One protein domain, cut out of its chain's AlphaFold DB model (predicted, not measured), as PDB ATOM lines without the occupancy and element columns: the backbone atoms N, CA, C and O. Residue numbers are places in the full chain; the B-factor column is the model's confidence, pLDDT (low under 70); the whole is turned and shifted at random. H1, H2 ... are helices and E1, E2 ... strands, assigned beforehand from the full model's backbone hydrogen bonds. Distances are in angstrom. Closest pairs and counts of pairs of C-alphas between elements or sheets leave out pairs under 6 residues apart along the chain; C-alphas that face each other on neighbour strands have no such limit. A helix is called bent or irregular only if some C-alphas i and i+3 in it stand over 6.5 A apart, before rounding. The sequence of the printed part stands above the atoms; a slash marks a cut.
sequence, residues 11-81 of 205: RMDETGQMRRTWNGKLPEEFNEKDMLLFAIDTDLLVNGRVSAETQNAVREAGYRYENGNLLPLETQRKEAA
ATOM      1  N   ARG A  11     174.360 130.662  89.000       84.88
ATOM      2  CA  ARG A  11     175.573 131.491  89.067       84.88
ATOM      3  C   ARG A  11     176.810 130.598  88.886       84.88
ATOM      4  O   ARG A  11     176.771 129.433  89.272       84.88
ATOM      5  N   MET A  12     177.879 131.127  88.290       84.75
ATOM      6  CA  MET A  12     179.191 130.466  88.303       84.75
ATOM      7  C   MET A  12     179.800 130.556  89.705       84.75
ATOM      8  O   MET A  12     179.808 131.636  90.293       84.75
ATOM      9  N   ASP A  13     180.270 129.434  90.236       79.38
ATOM     10  CA  ASP A  13     181.043 129.389  91.476       79.38
ATOM     11  C   ASP A  13     182.520 129.766  91.235       79.38
ATOM     12  O   ASP A  13     182.940 130.043  90.108       79.38
ATOM     13  N   GLU A  14     183.324 129.763  92.298       79.88
ATOM     14  CA  GLU A  14     184.755 130.106  92.246       79.88
ATOM     15  C   GLU A  14     185.575 129.155  91.355       79.88
ATOM     16  O   GLU A  14     186.653 129.516  90.883       79.88
ATOM     17  N   THR A  15     185.051 127.957  91.072       83.38
ATOM     18  CA  THR A  15     185.674 126.959  90.189       83.38
ATOM     19  C   THR A  15     185.272 127.107  88.715       83.38
ATOM     20  O   THR A  15     185.776 126.380  87.857       83.38
ATOM     21  N   GLY A  16     184.393 128.065  88.393       81.50
ATOM     22  CA  GLY A  16     183.885 128.305  87.040       81.50
ATOM     23  C   GLY A  16     182.748 127.367  86.617       81.50
ATOM     24  O   GLY A  16     182.338 127.372  85.454       81.50
ATOM     25  N   GLN A  17     182.208 126.570  87.536       83.62
ATOM     26  CA  GLN A  17     181.079 125.678  87.320       83.62
ATOM     27  C   GLN A  17     179.745 126.416  87.531       83.62
ATOM     28  O   GLN A  17     179.508 127.105  88.521       83.62
ATOM     29  N   MET A  18     178.808 126.253  86.593       86.06
ATOM     30  CA  MET A  18     177.445 126.771  86.752       86.06
ATOM     31  C   MET A  18     176.702 125.981  87.833       86.06
ATOM     32  O   MET A  18     176.417 124.796  87.658       86.06
ATOM     33  N   ARG A  19     176.338 126.646  88.932       84.69
ATOM     34  CA  ARG A  19     175.611 126.051  90.058       84.69
ATOM     35  C   ARG A  19     174.271 126.746  90.275       84.69
ATOM     36  O   ARG A  19     174.105 127.937  90.008       84.69
ATOM     37  N   ARG A  20     173.283 125.975  90.734       84.31
ATOM     38  CA  ARG A  20     171.953 126.493  91.080       84.31
ATOM     39  C   ARG A  20     172.050 127.304  92.367       84.31
ATOM     40  O   ARG A  20     172.627 126.847  93.348       84.31
ATOM     41  N   THR A  21     171.430 128.472  92.366       85.25
ATOM     42  CA  THR A  21     171.346 129.362  93.523       85.25
ATOM     43  C   THR A  21     169.955 129.300  94.146       85.25
ATOM     44  O   THR A  21     168.942 129.165  93.453       85.25
ATOM     45  N   TRP A  22     169.889 129.429  95.466       83.56
ATOM     46  CA  TRP A  22     168.644 129.590  96.213       83.56
ATOM     47  C   TRP A  22     168.573 131.039  96.693       83.56
ATOM     48  O   TRP A  22     169.521 131.555  97.279       83.56
ATOM     49  N   ASN A  23     167.504 131.750  96.325       80.75
ATOM     50  CA  ASN A  23     167.384 133.204  96.512       80.75
ATOM     51  C   ASN A  23     168.590 134.023  95.997       80.75
ATOM     52  O   ASN A  23     168.872 135.112  96.489       80.75
ATOM     53  N   GLY A  24     169.287 133.518  94.970       80.88
ATOM     54  CA  GLY A  24     170.457 134.173  94.377       80.88
ATOM     55  C   GLY A  24     171.778 133.935  95.115       80.88
ATOM     56  O   GLY A  24     172.788 134.484  94.680       80.88
ATOM     57  N   LYS A  25     171.776 133.113  96.173       84.69
ATOM     58  CA  LYS A  25     172.957 132.703  96.943       84.69
ATOM     59  C   LYS A  25     173.318 131.243  96.679       84.69
ATOM     60  O   LYS A  25     172.437 130.419  96.408       84.69
ATOM     61  N   LEU A  26     174.605 130.925  96.764       84.62
ATOM     62  CA  LEU A  26     175.089 129.540  96.819       84.62
ATOM     63  C   LEU A  26     175.028 129.021  98.264       84.62
ATOM     64  O   LEU A  26     175.111 129.838  99.177       84.62
ATOM     65  N   PRO A  27     174.926 127.699  98.499       80.25
ATOM     66  CA  PRO A  27     174.920 127.135  99.855       80.25
ATOM     67  C   PRO A  27     176.113 127.562 100.724       80.25
ATOM     68  O   PRO A  27     175.972 127.714 101.928       80.25
ATOM     69  N   GLU A  28     177.269 127.805 100.107       83.06
ATOM     70  CA  GLU A  28     178.490 128.280 100.778       83.06
ATOM     71  C   GLU A  28     178.371 129.738 101.273       83.06
ATOM     72  O   GLU A  28     179.055 130.132 102.212       83.06
ATOM     73  N   GLU A  29     177.463 130.530 100.693       83.25
ATOM     74  CA  GLU A  29     177.166 131.916 101.090       83.25
ATOM     75  C   GLU A  29     175.997 132.004 102.094       83.25
ATOM     76  O   GLU A  29     175.528 133.103 102.414       83.25
ATOM     77  N   PHE A  30     175.450 130.869 102.544       84.94
ATOM     78  CA  PHE A  30     174.294 130.872 103.436       84.94
ATOM     79  C   PHE A  30     174.703 131.313 104.837       84.94
ATOM     80  O   PHE A  30     175.549 130.709 105.489       84.94
ATOM     81  N   ASN A  31     174.031 132.347 105.334       85.06
ATOM     82  CA  ASN A  31     174.062 132.666 106.750       85.06
ATOM     83  C   ASN A  31     173.144 131.695 107.521       85.06
ATOM     84  O   ASN A  31     172.302 131.020 106.930       85.06
ATOM     85  N   GLU A  32     173.229 131.671 108.848       81.25
ATOM     86  CA  GLU A  32     172.392 130.831 109.717       81.25
ATOM     87  C   GLU A  32     170.893 130.987 109.415       81.25
ATOM     88  O   GLU A  32     170.160 130.011 109.267       81.25
ATOM     89  N   LYS A  33     170.449 132.227 109.183       84.25
ATOM     90  CA  LYS A  33     169.078 132.527 108.744       84.25
ATOM     91  C   LYS A  33     168.729 131.919 107.386       84.25
ATOM     92  O   LYS A  33     167.601 131.473 107.199       84.25
ATOM     93  N   ASP A  34     169.663 131.937 106.434       85.69
ATOM     94  CA  ASP A  34     169.445 131.385 105.095       85.69
ATOM     95  C   ASP A  34     169.350 129.853 105.161       85.69
ATOM     96  O   ASP A  34     168.474 129.280 104.521       85.69
ATOM     97  N   MET A  35     170.174 129.204 105.994       87.25
ATOM     98  CA  MET A  35     170.113 127.756 106.235       87.25
ATOM     99  C   MET A  35     168.772 127.332 106.841       87.25
ATOM    100  O   MET A  35     168.138 126.394 106.358       87.25
ATOM    101  N   LEU A  36     168.303 128.052 107.864       89.00
ATOM    102  CA  LEU A  36     167.019 127.772 108.510       89.00
ATOM    103  C   LEU A  36     165.844 127.991 107.552       89.00
ATOM    104  O   LEU A  36     164.928 127.176 107.493       89.00
ATOM    105  N   LEU A  37     165.868 129.072 106.771       87.94
ATOM    106  CA  LEU A  37     164.810 129.353 105.806       87.94
ATOM    107  C   LEU A  37     164.822 128.342 104.645       87.94
ATOM    108  O   LEU A  37     163.752 127.950 104.182       87.94
ATOM    109  N   PHE A  38     166.001 127.873 104.225       88.62
ATOM    110  CA  PHE A  38     166.143 126.787 103.256       88.62
ATOM    111  C   PHE A  38     165.534 125.482 103.782       88.62
ATOM    112  O   PHE A  38     164.728 124.880 103.081       88.62
ATOM    113  N   ALA A  39     165.835 125.091 105.025       89.38
ATOM    114  CA  ALA A  39     165.262 123.894 105.648       89.38
ATOM    115  C   ALA A  39     163.722 123.943 105.703       89.38
ATOM    116  O   ALA A  39     163.042 122.959 105.405       89.38
ATOM    117  N   ILE A  40     163.154 125.113 106.010       88.75
ATOM    118  CA  ILE A  40     161.699 125.320 106.030       88.75
ATOM    119  C   ILE A  40     161.085 125.203 104.635       88.75
ATOM    120  O   ILE A  40     160.055 124.553 104.479       88.75
ATOM    121  N   ASP A  41     161.699 125.827 103.628       87.50
ATOM    122  CA  ASP A  41     161.240 125.761 102.237       87.50
ATOM    123  C   ASP A  41     161.293 124.317 101.717       87.50
ATOM    124  O   ASP A  41     160.329 123.830 101.128       87.50
ATOM    125  N   THR A  42     162.368 123.581 102.025       86.50
ATOM    126  CA  THR A  42     162.464 122.156 101.686       86.50
ATOM    127  C   THR A  42     161.399 121.317 102.380       86.50
ATOM    128  O   THR A  42     160.778 120.477 101.731       86.50
ATOM    129  N   ASP A  43     161.114 121.573 103.657       87.50
ATOM    130  CA  ASP A  43     160.062 120.863 104.386       87.50
ATOM    131  C   ASP A  43     158.671 121.160 103.820       87.50
ATOM    132  O   ASP A  43     157.847 120.259 103.672       87.50
ATOM    133  N   LEU A  44     158.400 122.411 103.452       87.12
ATOM    134  CA  LEU A  44     157.138 122.791 102.822       87.12
ATOM    135  C   LEU A  44     156.985 122.168 101.431       87.12
ATOM    136  O   LEU A  44     155.895 121.708 101.099       87.12
ATOM    137  N   LEU A  45     158.059 122.107 100.639       85.94
ATOM    138  CA  LEU A  45     158.056 121.495  99.307       85.94
ATOM    139  C   LEU A  45     157.884 119.973  99.355       85.94
ATOM    140  O   LEU A  45     157.168 119.419  98.525       85.94
ATOM    141  N   VAL A  46     158.551 119.301 100.296       88.31
ATOM    142  CA  VAL A  46     158.574 117.832 100.375       88.31
ATOM    143  C   VAL A  46     157.401 117.297 101.192       88.31
ATOM    144  O   VAL A  46     156.728 116.362 100.767       88.31
ATOM    145  N   ASN A  47     157.136 117.895 102.354       83.69
ATOM    146  CA  ASN A  47     156.180 117.385 103.339       83.69
ATOM    147  C   ASN A  47     154.868 118.188 103.388       83.69
ATOM    148  O   ASN A  47     153.952 117.809 104.118       83.69
ATOM    149  N   GLY A  48     154.769 119.319 102.675       86.38
ATOM    150  CA  GLY A  48     153.610 120.221 102.720       86.38
ATOM    151  C   GLY A  48     153.437 120.965 104.051       86.38
ATOM    152  O   GLY A  48     152.482 121.721 104.221       86.38
ATOM    153  N   ARG A  49     154.338 120.746 105.016       86.44
ATOM    154  CA  ARG A  49     154.323 121.331 106.361       86.44
ATOM    155  C   ARG A  49     155.742 121.425 106.906       86.44
ATOM    156  O   ARG A  49     156.574 120.577 106.606       86.44
ATOM    157  N   VAL A  50     155.988 122.404 107.770       85.88
ATOM    158  CA  VAL A  50     157.264 122.523 108.489       85.88
ATOM    159  C   VAL A  50     157.351 121.424 109.547       85.88
ATOM    160  O   VAL A  50     156.428 121.290 110.358       85.88
ATOM    161  N   SER A  51     158.425 120.632 109.542       87.00
ATOM    162  CA  SER A  51     158.617 119.568 110.530       87.00
ATOM    163  C   SER A  51     158.847 120.140 111.935       87.00
ATOM    164  O   SER A  51     159.274 121.285 112.105       87.00
ATOM    165  N   ALA A  52     158.554 119.345 112.968       87.56
ATOM    166  CA  ALA A  52     158.773 119.759 114.356       87.56
ATOM    167  C   ALA A  52     160.262 120.019 114.653       87.56
ATOM    168  O   ALA A  52     160.585 120.908 115.434       87.56
ATOM    169  N   GLU A  53     161.156 119.282 113.994       87.81
ATOM    170  CA  GLU A  53     162.607 119.442 114.102       87.81
ATOM    171  C   GLU A  53     163.051 120.806 113.564       87.81
ATOM    172  O   GLU A  53     163.681 121.579 114.285       87.81
ATOM    173  N   THR A  54     162.596 121.171 112.364       87.31
ATOM    174  CA  THR A  54     162.863 122.486 111.770       87.31
ATOM    175  C   THR A  54     162.248 123.617 112.599       87.31
ATOM    176  O   THR A  54     162.879 124.651 112.808       87.31
ATOM    177  N   GLN A  55     161.037 123.436 113.140       86.00
ATOM    178  CA  GLN A  55     160.429 124.424 114.040       86.00
ATOM    179  C   GLN A  55     161.214 124.605 115.342       86.00
ATOM    180  O   GLN A  55     161.266 125.723 115.859       86.00
ATOM    181  N   ASN A  56     161.798 123.534 115.879       86.19
ATOM    182  CA  ASN A  56     162.616 123.596 117.084       86.19
ATOM    183  C   ASN A  56     163.952 124.283 116.804       86.19
ATOM    184  O   ASN A  56     164.281 125.218 117.523       86.19
ATOM    185  N   ALA A  57     164.644 123.927 115.717       86.44
ATOM    186  CA  ALA A  57     165.889 124.578 115.303       86.44
ATOM    187  C   ALA A  57     165.704 126.088 115.071       86.44
ATOM    188  O   ALA A  57     166.507 126.905 115.513       86.44
ATOM    189  N   VAL A  58     164.590 126.481 114.443       87.00
ATOM    190  CA  VAL A  58     164.227 127.892 114.231       87.00
ATOM    191  C   VAL A  58     164.033 128.624 115.560       87.00
ATOM    192  O   VAL A  58     164.555 129.726 115.726       87.00
ATOM    193  N   ARG A  59     163.337 128.008 116.527       83.62
ATOM    194  CA  ARG A  59     163.135 128.590 117.865       83.62
ATOM    195  C   ARG A  59     164.417 128.652 118.686       83.62
ATOM    196  O   ARG A  59     164.614 129.639 119.390       83.62
ATOM    197  N   GLU A  60     165.254 127.623 118.608       84.25
ATOM    198  CA  GLU A  60     166.544 127.533 119.297       84.25
ATOM    199  C   GLU A  60     167.506 128.615 118.803       84.25
ATOM    200  O   GLU A  60     168.096 129.328 119.609       84.25
ATOM    201  N   ALA A  61     167.533 128.854 117.491       81.31
ATOM    202  CA  ALA A  61     168.257 129.968 116.882       81.31
ATOM    203  C   ALA A  61     167.634 131.351 117.180       81.31
ATOM    204  O   ALA A  61     168.125 132.377 116.713       81.31
ATOM    205  N   GLY A  62     166.539 131.414 117.946       81.56
ATOM    206  CA  GLY A  62     165.898 132.669 118.327       81.56
ATOM    207  C   GLY A  62     165.079 133.311 117.206       81.56
ATOM    208  O   GLY A  62     164.888 134.526 117.212       81.56
ATOM    209  N   TYR A  63     164.553 132.526 116.264       84.31
ATOM    210  CA  TYR A  63     163.665 132.987 115.195       84.31
ATOM    211  C   TYR A  63     162.288 132.311 115.252       84.31
ATOM    212  O   TYR A  63     162.115 131.204 115.746       84.31
ATOM    213  N   ARG A  64     161.262 132.978 114.722       86.56
ATOM    214  CA  ARG A  64     159.953 132.401 114.411       86.56
ATOM    215  C   ARG A  64     159.721 132.493 112.914       86.56
ATOM    216  O   ARG A  64     160.038 133.506 112.295       86.56
ATOM    217  N   TYR A  65     159.135 131.455 112.343       82.25
ATOM    218  CA  TYR A  65     158.730 131.461 110.946       82.25
ATOM    219  C   TYR A  65     157.296 131.971 110.810       82.25
ATOM    220  O   TYR A  65     156.382 131.420 111.421       82.25
ATOM    221  N   GLU A  66     157.099 133.019 110.014       81.69
ATOM    222  CA  GLU A  66     155.787 133.603 109.741       81.69
ATOM    223  C   GLU A  66     155.745 134.118 108.294       81.69
ATOM    224  O   GLU A  66     156.611 134.886 107.875       81.69
ATOM    225  N   ASN A  67     154.744 133.693 107.514       74.88
ATOM    226  CA  ASN A  67     154.488 134.169 106.144       74.88
ATOM    227  C   ASN A  67     155.713 134.143 105.201       74.88
ATOM    228  O   ASN A  67     155.966 135.105 104.475       74.88
ATOM    229  N   GLY A  68     156.488 133.053 105.205       72.12
ATOM    230  CA  GLY A  68     157.648 132.914 104.316       72.12
ATOM    231  C   GLY A  68     158.907 133.642 104.786       72.12
ATOM    232  O   GLY A  68     159.871 133.715 104.029       72.12
ATOM    233  N   ASN A  69     158.918 134.185 106.007       77.06
ATOM    234  CA  ASN A  69     160.057 134.917 106.541       77.06
ATOM    235  C   ASN A  69     160.389 134.506 107.982       77.06
ATOM    236  O   ASN A  69     159.505 134.174 108.773       77.06
ATOM    237  N   LEU A  70     161.677 134.560 108.324       80.31
ATOM    238  CA  LEU A  70     162.158 134.355 109.688       80.31
ATOM    239  C   LEU A  70     162.214 135.695 110.422       80.31
ATOM    240  O   LEU A  70     163.000 136.582 110.086       80.31
ATOM    241  N   LEU A  71     161.373 135.837 111.440       78.06
ATOM    242  CA  LEU A  71     161.331 136.988 112.335       78.06
ATOM    243  C   LEU A  71     162.091 136.650 113.622       78.06
ATOM    244  O   LEU A  71     161.927 135.547 114.128       78.06
ATOM    245  N   PRO A  72     162.891 137.557 114.195       77.69
ATOM    246  CA  PRO A  72     163.487 137.329 115.509       77.69
ATOM    247  C   PRO A  72     162.404 137.080 116.571       77.69
ATOM    248  O   PRO A  72     161.453 137.856 116.687       77.69
ATOM    249  N   LEU A  73     162.541 136.008 117.351       72.81
ATOM    250  CA  LEU A  73     161.792 135.830 118.591       72.81
ATOM    251  C   LEU A  73     162.272 136.903 119.568       72.81
ATOM    252  O   LEU A  73     163.460 137.013 119.867       72.81
ATOM    253  N   GLU A  74     161.339 137.684 120.109       63.56
ATOM    254  CA  GLU A  74     161.623 138.746 121.084       63.56
ATOM    255  C   GLU A  74     162.258 138.240 122.395       63.56
ATOM    256  O   GLU A  74     162.569 139.037 123.277       63.56
ATOM    257  N   THR A  75     162.525 136.940 122.527       52.53
ATOM    258  CA  THR A  75     163.297 136.350 123.624       52.53
ATOM    259  C   THR A  75     164.692 136.978 123.745       52.53
ATOM    260  O   THR A  75     165.129 137.252 124.859       52.53
ATOM    261  N   GLN A  76     165.339 137.355 122.632       49.31
ATOM    262  CA  GLN A  76     166.642 138.043 122.664       49.31
ATOM    263  C   GLN A  76     166.559 139.566 122.897       49.31
ATOM    264  O   GLN A  76     167.586 140.219 123.089       49.31
ATOM    265  N   ARG A  77     165.354 140.157 123.003       49.09
ATOM    266  CA  ARG A  77     165.223 141.520 123.555       49.09
ATOM    267  C   ARG A  77     165.515 141.560 125.052       49.09
ATOM    268  O   ARG A  77     165.793 142.641 125.552       49.09
ATOM    269  N   LYS A  78     165.509 140.431 125.770       45.06
ATOM    270  CA  LYS A  78     165.911 140.419 127.184       45.06
ATOM    271  C   LYS A  78     167.417 140.384 127.410       45.06
ATOM    272  O   LYS A  78     167.815 140.759 128.496       45.06
ATOM    273  N   GLU A  79     168.240 140.015 126.433       45.34
ATOM    274  CA  GLU A  79     169.702 140.015 126.614       45.34
ATOM    275  C   GLU A  79     170.329 141.268 125.988       45.34
ATOM    276  O   GLU A  79     171.032 142.004 126.673       45.34
ATOM    277  N   ALA A  80     169.941 141.643 124.763       41.50
ATOM    278  CA  ALA A  80     170.462 142.856 124.120       41.50
ATOM    279  C   ALA A  80     169.865 144.174 124.667       41.50
ATOM    280  O   ALA A  80     170.516 145.215 124.607       41.50
ATOM    281  N   ALA A  81     168.650 144.170 125.240       39.59
ATOM    282  CA  ALA A  81     168.148 145.340 125.982       39.59
ATOM    283  C   ALA A  81     168.591 145.348 127.455       39.59
ATOM    284  O   ALA A  81     168.460 146.378 128.117       39.59
TER     285      ALA A  81
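Overview. This is residues 11 to 81 of the 205 residues of the protein "Putative septation protein SpoVG" of Lachnospiraceae bacterium (UniProt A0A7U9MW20). A small antiparallel strand hairpin, E2 and E3, packs on a helical hairpin, H1 and H2, and these four elements make the body. To one end of the long axis lies the first part, residues 11 to 20 with the short strand E1, joined to the body by the long link of residues 21 to 31; at the other end lies the short helix H3. The printed part has 71 residues with three named helices and three named strands, in the order E1, H1, H2, E2, E3, H3, and its class is mixed, helices and strands. The sheet has the order E2 - E3. The whole is loose, with a radius of gyration of the C-alphas of 14.5 A and spans of 45 by 32 by 18 A.

Along the chain. E2 is residues 63 to 66, 9.6 A from first to last C-alpha, and E3 is residues 69 to 72, 9.9 A. H1, residues 32 to 47, is the longest helix at 22.0 A, and its C-alpha 32 is at (172.392, 130.831, 109.717). H2 is residues 52 to 60, 12.1 A. E1 is residues 18 to 20, 7.0 A, beginning at C-alpha 18 at (177.445, 126.771, 86.752). H3 is residues 74 to 80, 10.2 A, ending at C-alpha 80 at (170.462, 142.856, 124.120); it is neither bent nor irregular, but only just: C-alphas 75 and 78 are 6.0 A apart.

Arrangement. E2 and E3 form an antiparallel hairpin, with 142 degrees between their directions; N 64 and O 71 are 2.7 A apart and N 71 and O 64 2.8 A, both within hydrogen-bond range. The closest C-alphas of H2 and E2, those of Val 58 and Arg 64, are 6.2 A apart. The closest of H1 and E3, those of Leu 37 and Leu 70, are 6.9 A apart. H1 and E2 are near each other, with 5 pairs of C-alphas within 10 A. H1 touches H2 with residues 36 to 40 alone; their closest C-alphas, those of Leu 36 and Val 58, are 6.4 A apart. This helical hairpin runs opposite ways at a shallow tilt of 17 degrees. H3 is apart from H1 and H2, and only just apart from E2, with a closest distance of 8.5 A between C-alphas. E1 is apart from H1, H2, E2, E3 and H3 and pairs with no named strand, but residues 11 to 12 pair antiparallel with residues 18 to 19 of E1. In H1 and H2 every O i to N i+4 pair is within hydrogen-bond range; in H3 1 of 3 is, beside 3 of 4 O i to N i+3 pairs.

Size, cuts and confidence. The two C-alphas farthest apart, those of Gly 16 and Lys 78, are 45.6 A apart. The printed part has no cut. The link from E1 to H1, 11 residues, is long; the other four links are tight. The mean pLDDT of the printed part is 79.9, and residues 74 to 81 are under 70.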